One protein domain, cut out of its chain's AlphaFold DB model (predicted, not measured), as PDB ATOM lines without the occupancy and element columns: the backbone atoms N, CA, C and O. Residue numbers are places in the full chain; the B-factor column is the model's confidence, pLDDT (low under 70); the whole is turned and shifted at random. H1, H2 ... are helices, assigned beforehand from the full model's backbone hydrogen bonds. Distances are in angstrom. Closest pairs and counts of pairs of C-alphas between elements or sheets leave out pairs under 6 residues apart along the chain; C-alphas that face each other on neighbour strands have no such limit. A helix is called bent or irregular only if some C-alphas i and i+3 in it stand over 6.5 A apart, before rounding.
ATOM      1  N   ARG A 146      33.270 -31.327 -51.369       86.31
ATOM      2  CA  ARG A 146      32.037 -31.569 -50.603       86.31
ATOM      3  C   ARG A 146      31.658 -30.389 -49.708       86.31
ATOM      4  O   ARG A 146      30.502 -29.978 -49.691       86.31
ATOM      5  N   ASP A 147      32.630 -29.819 -49.006       85.50
ATOM      6  CA  ASP A 147      32.370 -28.727 -48.063       85.50
ATOM      7  C   ASP A 147      31.899 -27.450 -48.778       85.50
ATOM      8  O   ASP A 147      31.052 -26.724 -48.256       85.50
ATOM      9  N   PHE A 148      32.358 -27.214 -50.015       91.88
ATOM     10  CA  PHE A 148      31.830 -26.127 -50.839       91.88
ATOM     11  C   PHE A 148      30.376 -26.392 -51.243       91.88
ATOM     12  O   PHE A 148      29.557 -25.481 -51.165       91.88
ATOM     13  N   ILE A 149      30.022 -27.632 -51.604       92.88
ATOM     14  CA  ILE A 149      28.631 -28.001 -51.922       92.88
ATOM     15  C   ILE A 149      27.713 -27.732 -50.720       92.88
ATOM     16  O   ILE A 149      26.621 -27.194 -50.889       92.88
ATOM     17  N   PHE A 150      28.150 -28.056 -49.501       93.06
ATOM     18  CA  PHE A 150      27.365 -27.810 -48.286       93.06
ATOM     19  C   PHE A 150      27.128 -26.318 -48.036       93.06
ATOM     20  O   PHE A 150      25.998 -25.906 -47.749       93.06
ATOM     21  N   ILE A 151      28.174 -25.500 -48.197       95.62
ATOM     22  CA  ILE A 151      28.055 -24.041 -48.122       95.62
ATOM     23  C   ILE A 151      27.093 -23.540 -49.196       95.62
ATOM     24  O   ILE A 151      26.149 -22.825 -48.878       95.62
ATOM     25  N   LEU A 152      27.285 -23.955 -50.447       97.81
ATOM     26  CA  LEU A 152      26.477 -23.538 -51.586       97.81
ATOM     27  C   LEU A 152      24.987 -23.821 -51.362       97.81
ATOM     28  O   LEU A 152      24.168 -22.913 -51.466       97.81
ATOM     29  N   LEU A 153      24.619 -25.052 -50.998       98.06
ATOM     30  CA  LEU A 153      23.221 -25.420 -50.757       98.06
ATOM     31  C   LEU A 153      22.604 -24.652 -49.575       98.06
ATOM     32  O   LEU A 153      21.420 -24.289 -49.615       98.06
ATOM     33  N   SER A 154      23.400 -24.379 -48.536       97.38
ATOM     34  CA  SER A 154      22.988 -23.548 -47.402       97.38
ATOM     35  C   SER A 154      22.755 -22.099 -47.819       97.38
ATOM     36  O   SER A 154      21.680 -21.558 -47.578       97.38
ATOM     37  N   VAL A 155      23.723 -21.486 -48.503       98.50
ATOM     38  CA  VAL A 155      23.645 -20.110 -49.007       98.50
ATOM     39  C   VAL A 155      22.426 -19.948 -49.907       98.50
ATOM     40  O   VAL A 155      21.623 -19.049 -49.676       98.50
ATOM     41  N   LYS A 156      22.212 -20.872 -50.850       98.62
ATOM     42  CA  LYS A 156      21.059 -20.858 -51.762       98.62
ATOM     43  C   LYS A 156      19.721 -20.933 -51.030       98.62
ATOM     44  O   LYS A 156      18.787 -20.224 -51.393       98.62
ATOM     45  N   ASN A 157      19.627 -21.705 -49.945       98.06
ATOM     46  CA  ASN A 157      18.442 -21.674 -49.082       98.06
ATOM     47  C   ASN A 157      18.278 -20.328 -48.359       98.06
ATOM     48  O   ASN A 157      17.163 -19.814 -48.284       98.06
ATOM     49  N   GLN A 158      19.365 -19.769 -47.824       97.62
ATOM     50  CA  GLN A 158      19.353 -18.523 -47.049       97.62
ATOM     51  C   GLN A 158      18.970 -17.306 -47.897       97.62
ATOM     52  O   GLN A 158      18.271 -16.418 -47.409       97.62
ATOM     53  N   VAL A 159      19.381 -17.277 -49.170       98.12
ATOM     54  CA  VAL A 159      18.975 -16.235 -50.131       98.12
ATOM     55  C   VAL A 159      17.685 -16.565 -50.884       98.12
ATOM     56  O   VAL A 159      17.251 -15.780 -51.721       98.12
ATOM     57  N   PHE A 160      17.043 -17.694 -50.565       98.00
ATOM     58  CA  PHE A 160      15.806 -18.163 -51.197       98.00
ATOM     59  C   PHE A 160      15.911 -18.389 -52.715       98.00
ATOM     60  O   PHE A 160      14.918 -18.269 -53.434       98.00
ATOM     61  N   ASP A 161      17.092 -18.775 -53.200       98.44
ATOM     62  CA  ASP A 161      17.304 -19.230 -54.577       98.44
ATOM     63  C   ASP A 161      16.816 -20.680 -54.720       98.44
ATOM     64  O   ASP A 161      17.568 -21.659 -54.780       98.44
ATOM     65  N   PHE A 162      15.495 -20.822 -54.670       98.00
ATOM     66  CA  PHE A 162      14.842 -22.120 -54.723       98.00
ATOM     67  C   PHE A 162      14.860 -22.739 -56.114       98.00
ATOM     68  O   PHE A 162      14.740 -23.958 -56.215       98.00
ATOM     69  N   ASP A 163      15.005 -21.926 -57.159       98.12
ATOM     70  CA  ASP A 163      15.104 -22.411 -58.531       98.12
ATOM     71  C   ASP A 163      16.411 -23.184 -58.714       98.12
ATOM     72  O   ASP A 163      16.392 -24.289 -59.256       98.12
ATOM     73  N   TYR A 164      17.531 -22.681 -58.175       98.25
ATOM     74  CA  TYR A 164      18.787 -23.429 -58.145       98.25
ATOM     75  C   TYR A 164      18.626 -24.791 -57.449       98.25
ATOM     76  O   TYR A 164      18.972 -25.831 -58.012       98.25
ATOM     77  N   LEU A 165      18.054 -24.802 -56.240       98.44
ATOM     78  CA  LEU A 165      17.889 -26.022 -55.439       98.44
ATOM     79  C   LEU A 165      16.962 -27.041 -56.109       98.44
ATOM     80  O   LEU A 165      17.244 -28.239 -56.092       98.44
ATOM     81  N   GLN A 166      15.869 -26.566 -56.708       98.44
ATOM     82  CA  GLN A 166      14.929 -27.404 -57.440       98.44
ATOM     83  C   GLN A 166      15.585 -28.010 -58.681       98.44
ATOM     84  O   GLN A 166      15.530 -29.225 -58.861       98.44
ATOM     85  N   ASN A 167      16.257 -27.194 -59.495       98.12
ATOM     86  CA  ASN A 167      16.932 -27.657 -60.706       98.12
ATOM     87  C   ASN A 167      18.015 -28.695 -60.388       98.12
ATOM     88  O   ASN A 167      18.107 -29.718 -61.069       98.12
ATOM     89  N   GLN A 168      18.799 -28.465 -59.328       96.94
ATOM     90  CA  GLN A 168      19.808 -29.414 -58.868       96.94
ATOM     91  C   GLN A 168      19.166 -30.748 -58.463       96.94
ATOM     92  O   GLN A 168      19.562 -31.802 -58.965       96.94
ATOM     93  N   PHE A 169      18.136 -30.712 -57.609       98.06
ATOM     94  CA  PHE A 169      17.445 -31.916 -57.147       98.06
ATOM     95  C   PHE A 169      16.786 -32.690 -58.296       98.06
ATOM     96  O   PHE A 169      16.938 -33.906 -58.388       98.06
ATOM     97  N   GLU A 170      16.073 -32.010 -59.194       98.06
ATOM     98  CA  GLU A 170      15.389 -32.644 -60.324       98.06
ATOM     99  C   GLU A 170      16.373 -33.271 -61.318       98.06
ATOM    100  O   GLU A 170      16.130 -34.375 -61.816       98.06
ATOM    101  N   ASN A 171      17.506 -32.609 -61.580       96.94
ATOM    102  CA  ASN A 171      18.558 -33.161 -62.426       96.94
ATOM    103  C   ASN A 171      19.177 -34.419 -61.801       96.94
ATOM    104  O   ASN A 171      19.303 -35.446 -62.470       96.94
ATOM    105  N   GLU A 172      19.516 -34.382 -60.511       96.06
ATOM    106  CA  GLU A 172      20.031 -35.559 -59.812       96.06
ATOM    107  C   GLU A 172      18.993 -36.693 -59.741       96.06
ATOM    108  O   GLU A 172      19.336 -37.864 -59.911       96.06
ATOM    109  N   LEU A 173      17.710 -36.365 -59.552       96.19
ATOM    110  CA  LEU A 173      16.616 -37.338 -59.529       96.19
ATOM    111  C   LEU A 173      16.464 -38.039 -60.877       96.19
ATOM    112  O   LEU A 173      16.373 -39.266 -60.925       96.19
ATOM    113  N   LYS A 174      16.496 -37.280 -61.976       97.19
ATOM    114  CA  LYS A 174      16.422 -37.813 -63.341       97.19
ATOM    115  C   LYS A 174      17.567 -38.779 -63.652       97.19
ATOM    116  O   LYS A 174      17.361 -39.746 -64.384       97.19
ATOM    117  N   ASN A 175      18.747 -38.526 -63.092       95.56
ATOM    118  CA  ASN A 175      19.940 -39.342 -63.305       95.56
ATOM    119  C   ASN A 175      20.120 -40.448 -62.249       95.56
ATOM    120  O   ASN A 175      21.085 -41.201 -62.330       95.56
ATOM    121  N   ALA A 176      19.198 -40.577 -61.285       93.25
ATOM    122  CA  ALA A 176      19.304 -41.487 -60.139       93.25
ATOM    123  C   ALA A 176      20.575 -41.272 -59.285       93.25
ATOM    124  O   ALA A 176      21.114 -42.213 -58.707       93.25
ATOM    125  N   THR A 177      21.032 -40.021 -59.177       92.62
ATOM    126  CA  THR A 177      22.246 -39.604 -58.453       92.62
ATOM    127  C   THR A 177      21.957 -38.623 -57.312       92.62
ATOM    128  O   THR A 177      22.847 -37.861 -56.940       92.62
ATOM    129  N   VAL A 178      20.724 -38.601 -56.783       93.19
ATOM    130  CA  VAL A 178      20.315 -37.681 -55.697       93.19
ATOM    131  C   VAL A 178      21.259 -37.799 -54.515       93.19
ATOM    132  O   VAL A 178      21.299 -38.851 -53.870       93.19
ATOM    133  N   GLN A 179      21.962 -36.709 -54.225       91.88
ATOM    134  CA  GLN A 179      22.833 -36.559 -53.070       91.88
ATOM    135  C   GLN A 179      22.001 -36.248 -51.826       91.88
ATOM    136  O   GLN A 179      20.988 -35.546 -51.890       91.88
ATOM    137  N   ASP A 180      22.438 -36.739 -50.669       91.19
ATOM    138  CA  ASP A 180      21.668 -36.585 -49.431       91.19
ATOM    139  C   ASP A 180      21.571 -35.122 -48.990       91.19
ATOM    140  O   ASP A 180      20.499 -34.659 -48.594       91.19
ATOM    141  N   ALA A 181      22.667 -34.369 -49.139       92.94
ATOM    142  CA  ALA A 181      22.693 -32.929 -48.905       92.94
ATOM    143  C   ALA A 181      21.681 -32.201 -49.810       92.94
ATOM    144  O   ALA A 181      20.851 -31.433 -49.323       92.94
ATOM    145  N   THR A 182      21.663 -32.496 -51.115       96.00
ATOM    146  CA  THR A 182      20.687 -31.909 -52.047       96.00
ATOM    147  C   THR A 182      19.253 -32.228 -51.616       96.00
ATOM    148  O   THR A 182      18.407 -31.333 -51.583       96.00
ATOM    149  N   ALA A 183      18.971 -33.472 -51.217       96.81
ATOM    150  CA  ALA A 183      17.640 -33.882 -50.778       96.81
ATOM    151  C   ALA A 183      17.164 -33.121 -49.528       96.81
ATOM    152  O   ALA A 183      16.040 -32.616 -49.520       96.81
ATOM    153  N   ILE A 184      17.991 -32.996 -48.481       96.56
ATOM    154  CA  ILE A 184      17.578 -32.283 -47.261       96.56
ATOM    155  C   ILE A 184      17.447 -30.775 -47.486       96.56
ATOM    156  O   ILE A 184      16.503 -30.160 -46.989       96.56
ATOM    157  N   HIS A 185      18.323 -30.179 -48.296       98.06
ATOM    158  CA  HIS A 185      18.227 -28.765 -48.646       98.06
ATOM    159  C   HIS A 185      17.003 -28.471 -49.517       98.06
ATOM    160  O   HIS A 185      16.332 -27.460 -49.301       98.06
ATOM    161  N   PHE A 186      16.649 -29.361 -50.447       98.56
ATOM    162  CA  PHE A 186      15.435 -29.209 -51.245       98.56
ATOM    163  C   PHE A 186      14.156 -29.481 -50.435       98.56
ATOM    164  O   PHE A 186      13.141 -28.809 -50.639       98.56
ATOM    165  N   LEU A 187      14.201 -30.392 -49.455       98.50
ATOM    166  CA  LEU A 187      13.138 -30.549 -48.459       98.50
ATOM    167  C   LEU A 187      12.897 -29.229 -47.712       98.50
ATOM    168  O   LEU A 187      11.749 -28.793 -47.612       98.50
ATOM    169  N   ILE A 188      13.957 -28.583 -47.214       98.38
ATOM    170  CA  ILE A 188      13.859 -27.290 -46.520       98.38
ATOM    171  C   ILE A 188      13.268 -26.226 -47.452       98.38
ATOM    172  O   ILE A 188      12.290 -25.580 -47.076       98.38
ATOM    173  N   ALA A 189      13.778 -26.093 -48.678       98.56
ATOM    174  CA  ALA A 189      13.256 -25.149 -49.667       98.56
ATOM    175  C   ALA A 189      11.759 -25.358 -49.947       98.56
ATOM    176  O   ALA A 189      10.968 -24.416 -49.868       98.56
ATOM    177  N   SER A 190      11.345 -26.606 -50.182       98.62
ATOM    178  CA  SER A 190       9.941 -26.977 -50.408       98.62
ATOM    179  C   SER A 190       9.059 -26.614 -49.209       98.62
ATOM    180  O   SER A 190       7.934 -26.134 -49.363       98.62
ATOM    181  N   MET A 191       9.569 -26.812 -47.989       98.25
ATOM    182  CA  MET A 191       8.875 -26.435 -46.756       98.25
ATOM    183  C   MET A 191       8.704 -24.921 -46.632       98.25
ATOM    184  O   MET A 191       7.612 -24.469 -46.288       98.25
ATOM    185  N   VAL A 192       9.748 -24.142 -46.937       97.88
ATOM    186  CA  VAL A 192       9.699 -22.671 -46.906       97.88
ATOM    187  C   VAL A 192       8.722 -22.130 -47.957       97.88
ATOM    188  O   VAL A 192       7.969 -21.204 -47.664       97.88
ATOM    189  N   ARG A 193       8.666 -22.746 -49.145       97.50
ATOM    190  CA  ARG A 193       7.717 -22.404 -50.225       97.50
ATOM    191  C   ARG A 193       6.265 -22.799 -49.930       97.50
ATOM    192  O   ARG A 193       5.365 -22.421 -50.674       97.50
ATOM    193  N   GLY A 194       6.011 -23.563 -48.866       97.38
ATOM    194  CA  GLY A 194       4.681 -24.098 -48.557       97.38
ATOM    195  C   GLY A 194       4.254 -25.258 -49.464       97.38
ATOM    196  O   GLY A 194       3.088 -25.657 -49.469       97.38
ATOM    197  N   GLU A 195       5.189 -25.852 -50.204       98.12
ATOM    198  CA  GLU A 195       4.968 -26.965 -51.130       98.12
ATOM    199  C   GLU A 195       4.962 -28.302 -50.379       98.12
ATOM    200  O   GLU A 195       5.746 -29.217 -50.632       98.12
ATOM    201  N   PHE A 196       4.055 -28.437 -49.411       97.44
ATOM    202  CA  PHE A 196       4.072 -29.545 -48.452       97.44
ATOM    203  C   PHE A 196       3.937 -30.934 -49.088       97.44
ATOM    204  O   PHE A 196       4.430 -31.909 -48.528       97.44
ATOM    205  N   ALA A 197       3.271 -31.045 -50.241       97.44
ATOM    206  CA  ALA A 197       3.178 -32.307 -50.971       97.44
ATOM    207  C   ALA A 197       4.535 -32.722 -51.566       97.44
ATOM    208  O   ALA A 197       4.904 -33.894 -51.480       97.44
ATOM    209  N   VAL A 198       5.288 -31.761 -52.110       98.12
ATOM    210  CA  VAL A 198       6.650 -31.972 -52.624       98.12
ATOM    211  C   VAL A 198       7.576 -32.314 -51.463       98.12
ATOM    212  O   VAL A 198       8.192 -33.377 -51.473       98.12
ATOM    213  N   ALA A 199       7.559 -31.503 -50.400       98.56
ATOM    214  CA  ALA A 199       8.331 -31.747 -49.185       98.56
ATOM    215  C   ALA A 199       8.089 -33.157 -48.613       98.56
ATOM    216  O   ALA A 199       9.033 -33.874 -48.298       98.56
ATOM    217  N   LYS A 200       6.828 -33.607 -48.535       97.69
ATOM    218  CA  LYS A 200       6.491 -34.953 -48.044       97.69
ATOM    219  C   LYS A 200       7.050 -36.063 -48.940       97.69
ATOM    220  O   LYS A 200       7.460 -37.096 -48.417       97.69
ATOM    221  N   SER A 201       7.077 -35.868 -50.258       96.81
ATOM    222  CA  SER A 201       7.671 -36.824 -51.203       96.81
ATOM    223  C   SER A 201       9.192 -36.897 -51.062       96.81
ATOM    224  O   SER A 201       9.737 -37.996 -50.996       96.81
ATOM    225  N   VAL A 202       9.867 -35.752 -50.924       98.00
ATOM    226  CA  VAL A 202      11.319 -35.701 -50.676       98.00
ATOM    227  C   VAL A 202      11.660 -36.340 -49.326       98.00
ATOM    228  O   VAL A 202      12.579 -37.147 -49.231       98.00
ATOM    229  N   LEU A 203      10.873 -36.068 -48.283       97.25
ATOM    230  CA  LEU A 203      11.053 -36.692 -46.972       97.25
ATOM    231  C   LEU A 203      10.873 -38.217 -47.025       97.25
ATOM    232  O   LEU A 203      11.623 -38.935 -46.374       97.25
ATOM    233  N   ARG A 204       9.914 -38.732 -47.808       94.62
ATOM    234  CA  ARG A 204       9.782 -40.183 -48.031       94.62
ATOM    235  C   ARG A 204      11.025 -40.765 -48.689       94.62
ATOM    236  O   ARG A 204      11.524 -41.761 -48.184       94.62
ATOM    237  N   LEU A 205      11.549 -40.115 -49.730       94.19
ATOM    238  CA  LEU A 205      12.782 -40.538 -50.396       94.19
ATOM    239  C   LEU A 205      13.948 -40.658 -49.397       94.19
ATOM    240  O   LEU A 205      14.647 -41.669 -49.387       94.19
ATOM    241  N   ILE A 206      14.114 -39.664 -48.516       93.50
ATOM    242  CA  ILE A 206      15.137 -39.684 -47.457       93.50
ATOM    243  C   ILE A 206      14.909 -40.863 -46.497       93.50
ATOM    244  O   ILE A 206      15.834 -41.621 -46.221       93.50
ATOM    245  N   LEU A 207      13.683 -41.053 -45.999       90.00
ATOM    246  CA  LEU A 207      13.360 -42.100 -45.019       90.00
ATOM    247  C   LEU A 207      13.377 -43.520 -45.604       90.00
ATOM    248  O   LEU A 207      13.565 -44.488 -44.866       90.00
ATOM    249  N   GLU A 208      13.144 -43.667 -46.905       88.06
ATOM    250  CA  GLU A 208      13.288 -44.931 -47.629       88.06
ATOM    251  C   GLU A 208      14.759 -45.333 -47.735       88.06
ATOM    252  O   GLU A 208      15.071 -46.503 -47.513       88.06
ATOM    253  N   ARG A 209      15.650 -44.366 -47.996       87.38
ATOM    254  CA  ARG A 209      17.103 -44.575 -48.031       87.38
ATOM    255  C   ARG A 209      17.692 -44.806 -46.637       87.38
ATOM    256  O   ARG A 209      18.525 -45.691 -46.489       87.38
ATOM    257  N   TYR A 210      17.210 -44.062 -45.639       85.56
ATOM    258  CA  TYR A 210      17.715 -44.083 -44.262       85.56
ATOM    259  C   TYR A 210      16.588 -44.250 -43.228       85.56
ATOM    260  O   TYR A 210      16.236 -43.301 -42.508       85.56
ATOM    261  N   PRO A 211      15.967 -45.441 -43.137       82.31
ATOM    262  CA  PRO A 211      14.931 -45.725 -42.141       82.31
ATOM    263  C   PRO A 211      15.356 -45.409 -40.705       82.31
ATOM    264  O   PRO A 211      14.550 -44.940 -39.902       82.31
ATOM    265  N   GLU A 212      16.620 -45.650 -40.381       77.81
ATOM    266  CA  GLU A 212      17.224 -45.438 -39.073       77.81
ATOM    267  C   GLU A 212      17.259 -43.970 -38.647       77.81
ATOM    268  O   GLU A 212      17.326 -43.708 -37.452       77.81
ATOM    269  N   TYR A 213      17.141 -43.006 -39.565       84.19
ATOM    270  CA  TYR A 213      17.086 -41.579 -39.224       84.19
ATOM    271  C   TYR A 213      15.669 -41.065 -38.955       84.19
ATOM    272  O   TYR A 213      15.499 -39.932 -38.498       84.19
ATOM    273  N   SER A 214      14.644 -41.899 -39.152       85.94
ATOM    274  CA  SER A 214      13.242 -41.574 -38.859       85.94
ATOM    275  C   SER A 214      13.058 -40.943 -37.476       85.94
ATOM    276  O   SER A 214      12.439 -39.882 -37.347       85.94
ATOM    277  N   TRP A 215      13.655 -41.536 -36.436       80.06
ATOM    278  CA  TRP A 215      13.496 -41.042 -35.069       80.06
ATOM    279  C   TRP A 215      14.048 -39.622 -34.898       80.06
ATOM    280  O   TRP A 215      13.395 -38.825 -34.230       80.06
ATOM    281  N   ILE A 216      15.163 -39.269 -35.552       87.12
ATOM    282  CA  ILE A 216      15.790 -37.937 -35.489       87.12
ATOM    283  C   ILE A 216      14.808 -36.865 -35.983       87.12
ATOM    284  O   ILE A 216      14.603 -35.831 -35.332       87.12
ATOM    285  N   PHE A 217      14.135 -37.137 -37.103       91.69
ATOM    286  CA  PHE A 217      13.102 -36.250 -37.628       91.69
ATOM    287  C   PHE A 217      11.868 -36.194 -36.707       91.69
ATOM    288  O   PHE A 217      11.353 -35.107 -36.435       91.69
ATOM    289  N   GLN A 218      11.422 -37.330 -36.152       87.75
ATOM    290  CA  GLN A 218      10.264 -37.411 -35.241       87.75
ATOM    291  C   GLN A 218      10.465 -36.739 -33.876       87.75
ATOM    292  O   GLN A 218       9.479 -36.374 -33.220       87.75
ATOM    293  N   ILE A 219      11.707 -36.601 -33.410       84.75
ATOM    294  CA  ILE A 219      12.029 -35.827 -32.203       84.75
ATOM    295  C   ILE A 219      12.343 -34.363 -32.530       84.75
ATOM    296  O   ILE A 219      12.292 -33.519 -31.643       84.75
ATOM    297  N   GLY A 220      12.568 -34.036 -33.809       87.06
ATOM    298  CA  GLY A 220      12.814 -32.671 -34.277       87.06
ATOM    299  C   GLY A 220      14.243 -32.176 -34.056       87.06
ATOM    300  O   GLY A 220      14.464 -30.973 -34.122       87.06
ATOM    301  N   HIS A 221      15.195 -33.077 -33.800       85.94
ATOM    302  CA  HIS A 221      16.600 -32.724 -33.570       85.94
ATOM    303  C   HIS A 221      17.429 -32.644 -34.855       85.94
ATOM    304  O   HIS A 221      18.562 -32.185 -34.802       85.94
ATOM    305  N   TRP A 222      16.863 -33.032 -36.001       87.81
ATOM    306  CA  TRP A 222      17.539 -33.063 -37.302       87.81
ATOM    307  C   TRP A 222      18.305 -31.783 -37.711       87.81
ATOM    308  O   TRP A 222      19.315 -31.939 -38.388       87.81
ATOM    309  N   PRO A 223      17.929 -30.545 -37.309       88.12
ATOM    310  CA  PRO A 223      18.736 -29.360 -37.619       88.12
ATOM    311  C   PRO A 223      19.998 -29.220 -36.762       88.12
ATOM    312  O   PRO A 223      20.939 -28.559 -37.176       88.12
ATOM    313  N   THR A 224      20.006 -29.787 -35.554       78.31
ATOM    314  CA  THR A 224      21.024 -29.532 -34.520       78.31
ATOM    315  C   THR A 224      21.786 -30.795 -34.138       78.31
ATOM    316  O   THR A 224      22.355 -30.862 -33.047       78.31
ATOM    317  N   VAL A 225      21.726 -31.852 -34.955       72.75
ATOM    318  CA  VAL A 225      22.474 -33.069 -34.646       72.75
ATOM    319  C   VAL A 225      23.949 -32.793 -34.892       72.75
ATOM    320  O   VAL A 225      24.393 -32.728 -36.033       72.75
ATOM    321  N   ALA A 226      24.695 -32.605 -33.807       59.22
ATOM    322  CA  ALA A 226      26.145 -32.628 -33.823       59.22
ATOM    323  C   ALA A 226      26.587 -34.073 -33.578       59.22
ATOM    324  O   ALA A 226      26.386 -34.614 -32.488       59.22
ATOM    325  N   PHE A 227      27.149 -34.717 -34.596       56.88
ATOM    326  CA  PHE A 227      27.795 -36.011 -34.427       56.88
ATOM    327  C   PHE A 227      29.257 -35.753 -34.061       56.88
ATOM    328  O   PHE A 227      30.080 -35.457 -34.922       56.88
ATOM    329  N   GLU A 228      29.577 -35.791 -32.766       45.75
ATOM    330  CA  GLU A 228      30.975 -35.799 -32.333       45.75
ATOM    331  C   GLU A 228      31.652 -37.088 -32.832       45.75
ATOM    332  O   GLU A 228      31.091 -38.176 -32.698       45.75
ATOM    333  N   GLU A 229      32.890 -36.990 -33.335       45.09
ATOM    334  CA  GLU A 229      33.720 -38.133 -33.774       45.09
ATOM    335  C   GLU A 229      33.973 -39.183 -32.665       45.09
ATOM    336  O   GLU A 229      34.487 -40.272 -32.922       45.09
ATOM    337  N   ASN A 230      33.578 -38.901 -31.419       37.31
ATOM    338  CA  ASN A 230      33.844 -39.727 -30.250       37.31
ATOM    339  C   ASN A 230      32.634 -40.590 -29.827       37.31
ATOM    340  O   ASN A 230      32.028 -40.395 -28.778       37.31
ATOM    341  N   GLY A 231      32.375 -41.657 -30.589       45.50
ATOM    342  CA  GLY A 231      32.388 -42.993 -29.973       45.50
ATOM    343  C   GLY A 231      31.100 -43.656 -29.462       45.50
ATOM    344  O   GLY A 231      31.228 -44.575 -28.654       45.50
ATOM    345  N   LEU A 232      29.890 -43.313 -29.922       41.75
ATOM    346  CA  LEU A 232      28.698 -44.142 -29.613       41.75
ATOM    347  C   LEU A 232      27.878 -44.626 -30.817       41.75
ATOM    348  O   LEU A 232      27.069 -45.539 -30.653       41.75
ATOM    349  N   PHE A 233      28.137 -44.123 -32.024       43.72
ATOM    350  CA  PHE A 233      27.511 -44.613 -33.251       43.72
ATOM    351  C   PHE A 233      28.582 -44.766 -34.331       43.72
ATOM    352  O   PHE A 233      29.413 -43.882 -34.520       43.72
ATOM    353  N   VAL A 234      28.627 -45.938 -34.967       38.81
ATOM    354  CA  VAL A 234      29.564 -46.236 -36.057       38.81
ATOM    355  C   VAL A 234      29.231 -45.306 -37.221       38.81
ATOM    356  O   VAL A 234      28.127 -45.366 -37.753       38.81
ATOM    357  N   ILE A 235      30.191 -44.446 -37.555       40.31
ATOM    358  CA  ILE A 235      30.114 -43.414 -38.588       40.31
ATOM    359  C   ILE A 235      29.929 -44.096 -39.947       40.31
ATOM    360  O   ILE A 235      30.727 -44.951 -40.337       40.31
ATOM    361  N   SER A 236      28.866 -43.718 -40.644       43.66
ATOM    362  CA  SER A 236      28.536 -44.152 -41.999       43.66
ATOM    363  C   SER A 236      28.512 -42.914 -42.901       43.66
ATOM    364  O   SER A 236      28.190 -41.817 -42.448       43.66
ATOM    365  N   GLU A 237      28.839 -43.060 -44.188       46.50
ATOM    366  CA  GLU A 237      28.809 -41.976 -45.195       46.50
ATOM    367  C   GLU A 237      27.439 -41.249 -45.283       46.50
ATOM    368  O   GLU A 237      27.342 -40.141 -45.816       46.50
ATOM    369  N   SER A 238      26.396 -41.832 -44.681       49.59
ATOM    370  CA  SER A 238      25.034 -41.311 -44.521       49.59
ATOM    371  C   SER A 238      24.884 -40.091 -43.587       49.59
ATOM    372  O   SER A 238      23.851 -39.422 -43.632       49.59
ATOM    373  N   ASP A 239      25.898 -39.728 -42.787       62.56
ATOM    374  CA  ASP A 239      25.845 -38.550 -41.893       62.56
ATOM    375  C   ASP A 239      26.134 -37.210 -42.618       62.56
ATOM    376  O   ASP A 239      25.968 -36.121 -42.055       62.56
ATOM    377  N   THR A 240      26.508 -37.264 -43.903       69.44
ATOM    378  CA  THR A 240      26.758 -36.086 -44.759       69.44
ATOM    379  C   THR A 240      25.541 -35.167 -44.895       69.44
ATOM    380  O   THR A 240      25.696 -33.949 -45.009       69.44
ATOM    381  N   MET A 241      24.330 -35.726 -44.811       86.75
ATOM    382  CA  MET A 241      23.079 -34.975 -44.885       86.75
ATOM    383  C   MET A 241      22.974 -33.917 -43.781       86.75
ATOM    384  O   MET A 241      22.710 -32.752 -44.066       86.75
ATOM    385  N   PHE A 242      23.192 -34.295 -42.520       87.81
ATOM    386  CA  PHE A 242      23.036 -33.369 -41.394       87.81
ATOM    387  C   PHE A 242      24.211 -32.393 -41.295       87.81
ATOM    388  O   PHE A 242      23.997 -31.217 -41.007       87.81
ATOM    389  N   ASN A 243      25.424 -32.837 -41.642       85.69
ATOM    390  CA  ASN A 243      26.606 -31.971 -41.706       85.69
ATOM    391  C   ASN A 243      26.434 -30.818 -42.707       85.69
ATOM    392  O   ASN A 243      26.919 -29.714 -42.460       85.69
ATOM    393  N   SER A 244      25.685 -31.035 -43.796       91.00
ATOM    394  CA  SER A 244      25.383 -29.974 -44.764       91.00
ATOM    395  C   SER A 244      24.565 -28.811 -44.182       91.00
ATOM    396  O   SER A 244      24.609 -27.704 -44.711       91.00
ATOM    397  N   LEU A 245      23.893 -29.016 -43.042       92.25
ATOM    398  CA  LEU A 245      23.035 -28.019 -42.405       92.25
ATOM    399  C   LEU A 245      23.762 -27.057 -41.459       92.25
ATOM    400  O   LEU A 245      23.091 -26.245 -40.824       92.25
ATOM    401  N   VAL A 246      25.093 -27.107 -41.341       87.88
ATOM    402  CA  VAL A 246      25.841 -26.274 -40.377       87.88
ATOM    403  C   VAL A 246      25.532 -24.774 -40.516       87.88
ATOM    404  O   VAL A 246      25.246 -24.113 -39.522       87.88
ATOM    405  N   PHE A 247      25.432 -24.248 -41.742       90.94
ATOM    406  CA  PHE A 247      25.065 -22.843 -41.996       90.94
ATOM    407  C   PHE A 247      23.550 -22.595 -42.080       90.94
ATOM    408  O   PHE A 247      23.113 -21.479 -42.369       90.94
ATOM    409  N   MET A 248      22.738 -23.623 -41.832       94.44
ATOM    410  CA  MET A 248      21.277 -23.554 -41.764       94.44
ATOM    411  C   MET A 248      20.744 -23.621 -40.330       94.44
ATOM    412  O   MET A 248      19.551 -23.383 -40.133       94.44
ATOM    413  N   GLN A 249      21.584 -23.927 -39.335       90.12
ATOM    414  CA  GLN A 249      21.164 -24.138 -37.943       90.12
ATOM    415  C   GLN A 249      20.376 -22.943 -37.403       90.12
ATOM    416  O   GLN A 249      19.190 -23.083 -37.102       90.12
ATOM    417  N   ASP A 250      20.971 -21.749 -37.407       90.81
ATOM    418  CA  ASP A 250      20.329 -20.507 -36.960       90.81
ATOM    419  C   ASP A 250      19.004 -20.220 -37.683       90.81
ATOM    420  O   ASP A 250      18.020 -19.782 -37.074       90.81
ATOM    421  N   PHE A 251      18.954 -20.475 -38.994       94.50
ATOM    422  CA  PHE A 251      17.745 -20.285 -39.795       94.50
ATOM    423  C   PHE A 251      16.626 -21.225 -39.337       94.50
ATOM    424  O   PHE A 251      15.498 -20.787 -39.091       94.50
ATOM    425  N   LEU A 252      16.937 -22.511 -39.175       94.69
ATOM    426  CA  LEU A 252      15.982 -23.539 -38.768       94.69
ATOM    427  C   LEU A 252      15.564 -23.386 -37.298       94.69
ATOM    428  O   LEU A 252      14.394 -23.585 -36.966       94.69
ATOM    429  N   GLU A 253      16.466 -22.941 -36.423       90.62
ATOM    430  CA  GLU A 253      16.163 -22.627 -35.026       90.62
ATOM    431  C   GLU A 253      15.177 -21.467 -34.878       90.62
ATOM    432  O   GLU A 253      14.319 -21.488 -33.987       90.62
ATOM    433  N   ARG A 254      15.257 -20.469 -35.767       93.44
ATOM    434  CA  ARG A 254      14.299 -19.354 -35.850       93.44
ATOM    435  C   ARG A 254      12.997 -19.740 -36.559       93.44
ATOM    436  O   ARG A 254      12.014 -19.004 -36.467       93.44
ATOM    437  N   ARG A 255      12.967 -20.886 -37.241       94.12
ATOM    438  CA  ARG A 255      11.828 -21.434 -38.000       94.12
ATOM    439  C   ARG A 255      11.358 -22.769 -37.414       94.12
ATOM    440  O   ARG A 255      11.151 -23.759 -38.119       94.12
ATOM    441  N   ARG A 256      11.168 -22.812 -36.088       92.88
ATOM    442  CA  ARG A 256      10.758 -24.038 -35.367       92.88
ATOM    443  C   ARG A 256       9.429 -24.612 -35.851       92.88
ATOM    444  O   ARG A 256       9.157 -25.788 -35.631       92.88
ATOM    445  N   ASP A 257       8.577 -23.796 -36.455       95.06
ATOM    446  CA  ASP A 257       7.342 -24.221 -37.104       95.06
ATOM    447  C   ASP A 257       7.611 -25.157 -38.293       95.06
ATOM    448  O   ASP A 257       6.969 -26.207 -38.376       95.06
ATOM    449  N   LEU A 258       8.617 -24.864 -39.129       96.19
ATOM    450  CA  LEU A 258       9.049 -25.752 -40.214       96.19
ATOM    451  C   LEU A 258       9.551 -27.082 -39.649       96.19
ATOM    452  O   LEU A 258       9.111 -28.146 -40.081       96.19
ATOM    453  N   VAL A 259      10.396 -27.025 -38.614       95.94
ATOM    454  CA  VAL A 259      10.938 -28.213 -37.930       95.94
ATOM    455  C   VAL A 259       9.817 -29.079 -37.347       95.94
ATOM    456  O   VAL A 259       9.785 -30.292 -37.570       95.94
ATOM    457  N   LYS A 260       8.850 -28.467 -36.651       95.81
ATOM    458  CA  LYS A 260       7.663 -29.156 -36.112       95.81
ATOM    459  C   LYS A 260       6.807 -29.770 -37.214       95.81
ATOM    460  O   LYS A 260       6.261 -30.856 -37.030       95.81
ATOM    461  N   ARG A 261       6.678 -29.089 -38.352       96.94
ATOM    462  CA  ARG A 261       5.890 -29.580 -39.480       96.94
ATOM    463  C   ARG A 261       6.562 -30.778 -40.152       96.94
ATOM    464  O   ARG A 261       5.864 -31.751 -40.418       96.94
ATOM    465  N   VAL A 262       7.883 -30.756 -40.350       97.50
ATOM    466  CA  VAL A 262       8.649 -31.926 -40.823       97.50
ATOM    467  C   VAL A 262       8.483 -33.093 -39.849       97.50
ATOM    468  O   VAL A 262       8.114 -34.179 -40.272       97.50
ATOM    469  N   ASN A 263       8.628 -32.855 -38.543       94.88
ATOM    470  CA  ASN A 263       8.410 -33.863 -37.501       94.88
ATOM    471  C   ASN A 263       7.023 -34.524 -37.605       94.88
ATOM    472  O   ASN A 263       6.906 -35.752 -37.613       94.88
ATOM    473  N   GLN A 264       5.968 -33.715 -37.747       95.38
ATOM    474  CA  GLN A 264       4.614 -34.224 -37.949       95.38
ATOM    475  C   GLN A 264       4.510 -35.059 -39.233       95.38
ATOM    476  O   GLN A 264       3.957 -36.158 -39.190       95.38
ATOM    477  N   MET A 265       5.068 -34.582 -40.352       96.44
ATOM    478  CA  MET A 265       5.082 -35.345 -41.604       96.44
ATOM    479  C   MET A 265       5.805 -36.682 -41.447       96.44
ATOM    480  O   MET A 265       5.303 -37.690 -41.936       96.44
ATOM    481  N   THR A 266       6.931 -36.725 -40.733       94.69
ATOM    482  CA  THR A 266       7.650 -37.972 -40.454       94.69
ATOM    483  C   THR A 266       6.782 -38.938 -39.661       94.69
ATOM    484  O   THR A 266       6.678 -40.103 -40.028       94.69
ATOM    485  N   ARG A 267       6.097 -38.471 -38.608       90.06
ATOM    486  CA  ARG A 267       5.174 -39.318 -37.832       90.06
ATOM    487  C   ARG A 267       4.044 -39.866 -38.695       90.06
ATOM    488  O   ARG A 267       3.691 -41.030 -38.550       90.06
ATOM    489  N   GLU A 268       3.492 -39.054 -39.593       91.31
ATOM    490  CA  GLU A 268       2.470 -39.500 -40.541       91.31
ATOM    491  C   GLU A 268       3.012 -40.526 -41.541       91.31
ATOM    492  O   GLU A 268       2.321 -41.494 -41.844       91.31
ATOM    493  N   ILE A 269       4.219 -40.325 -42.076       90.56
ATOM    494  CA  ILE A 269       4.853 -41.273 -43.002       90.56
ATOM    495  C   ILE A 269       5.067 -42.610 -42.294       90.56
ATOM    496  O   ILE A 269       4.627 -43.643 -42.784       90.56
ATOM    497  N   GLU A 270       5.663 -42.580 -41.108       84.19
ATOM    498  CA  GLU A 270       6.045 -43.772 -40.354       84.19
ATOM    499  C   GLU A 270       4.842 -44.516 -39.775       84.19
ATOM    500  O   GLU A 270       4.824 -45.744 -39.766       84.19
ATOM    501  N   ALA A 271       3.783 -43.798 -39.383       81.00
ATOM    502  CA  ALA A 271       2.507 -44.406 -39.008       81.00
ATOM    503  C   ALA A 271       1.823 -45.145 -40.169       81.00
ATOM    504  O   ALA A 271       0.924 -45.938 -39.922       81.00
ATOM    505  N   ASN A 272       2.230 -44.895 -41.416       75.62
ATOM    506  CA  ASN A 272       1.742 -45.603 -42.598       75.62
ATOM    507  C   ASN A 272       2.814 -46.509 -43.230       75.62
ATOM    508  O   ASN A 272       2.550 -47.142 -44.249       75.62
ATOM    509  N   ARG A 273       4.022 -46.575 -42.652       72.62
ATOM    510  CA  ARG A 273       5.141 -47.354 -43.185       72.62
ATOM    511  C   ARG A 273       5.133 -48.756 -42.597       72.62
ATOM    512  O   ARG A 273       5.515 -48.950 -41.446       72.62
ATOM    513  N   GLU A 274       4.703 -49.734 -43.379       66.50
ATOM    514  CA  GLU A 274       4.763 -51.142 -42.979       66.50
ATOM    515  C   GLU A 274       6.212 -51.561 -42.649       66.50
ATOM    516  O   GLU A 274       7.163 -51.066 -43.254       66.50
TER     517      GLU A 274
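This is residues 146 to 274 of the 342 residues of an uncharacterized protein of Streptococcus suis (UniProt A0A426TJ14). Three helices, H1, H3 and H4, make a row with their lines nearly side by side, and H3 in the middle is the core of the domain; H2 packs slantwise on H1 and H3 from one side of the row. On the other side H7 packs on H1, H6 packs on H3, and the longest helix, H8, crosses over the H4 side of the row with H5 packed on it; residues 228 to 234 of the long H5 to H6 link stick out as a free loop. The printed part has 129 residues with eight named helices, H1 to H8 in chain order, and no named strand: the class is all helix. It is compact, with a radius of gyration of the C-alphas of 13.8 A, and spans 37 by 34 by 34 A.

The longest helix is H8, residues 256 to 270. H5, residues 211 to 219, touches H8 with 11 pairs of C-alphas within 8 A, the closest being Gln 218 and Asn 263 at 4.6 A, at a steep tilt of 43 degrees, opposite ways. H4, residues 196 to 209, only just touches H8, with 3 pairs of C-alphas within 8 A; H4 touches with residues 200 to 204 alone and H8 with residues 265 to 269 alone, the closest C-alphas are those of Lys 200 and Met 265 at 6.6 A, and the tilt is steep at 59 degrees, the same way. H3, residues 180 to 192, is close to H8 but not clearly touching, with the C-alphas of Met 191 and Leu 258 closest at 6.6 A. H3 is the hub and touches four helices. H3 and H4 form a helical hairpin at a shallow tilt of 21 degrees, opposite ways, with the C-alphas of Leu 187 and Ala 199 closest at 5.0 A. H1, residues 146 to 158, touches H3 at a shallow tilt of 4 degrees, the same way; their closest C-alphas, of Asn 157 and Ala 189, are 6.3 A apart. H2, residues 162 to 174, touches H3 at a steep tilt of 45 degrees, opposite ways, closest at the C-alphas of Leu 165 and Phe 186, 5.8 A. H6, residues 237 to 243, touches H3 at residues 180 to 184 alone, with the C-alphas of Ala 181 and Met 241 closest at 4.5 A. H7, residues 246 to 254, touches H1 at a shallow tilt of 26 degrees, the same way, closest at the C-alphas of Ser 154 and Phe 247, 5.8 A. H6 and H7 meet only through their link. Among the pairs that stay apart are H1 and H4, and H2 and H8. Every O i to N i+4 pair is within hydrogen-bond range in H1, H2, H3, H4 and H8; the counts are 3 of 5 in H5, 3 of 5 in H7 and 1 of 3 in H6, where 1 of 4 O i to N i+3 pairs is within range.

H8 measures 20.9 A from C-alpha 256 at (10.758, -24.038, -35.367) to C-alpha 270 at (6.045, -43.772, -40.354). H4 is 19.9 A long, H1 and H3 are 18.5 A each, and H2 is 18.0 A. H1 begins at C-alpha 146, (32.037, -31.569, -50.603). H5 is irregular, with C-alphas 212 and 215 7.0 A apart, as is H7, with C-alphas 247 and 250 7.3 A apart; H6 is only just irregular, with C-alphas 238 and 241 6.6 A apart.

The C-alphas farthest apart are those of Asp 163 and Gly 231, at 39.2 A. The printed part has no cut. The link from H5 to H6, residues 220 to 236, is long; the other links are tight. The mean pLDDT of the printed part is 87.5, and residues 226 to 240 and residue 274 are under 70.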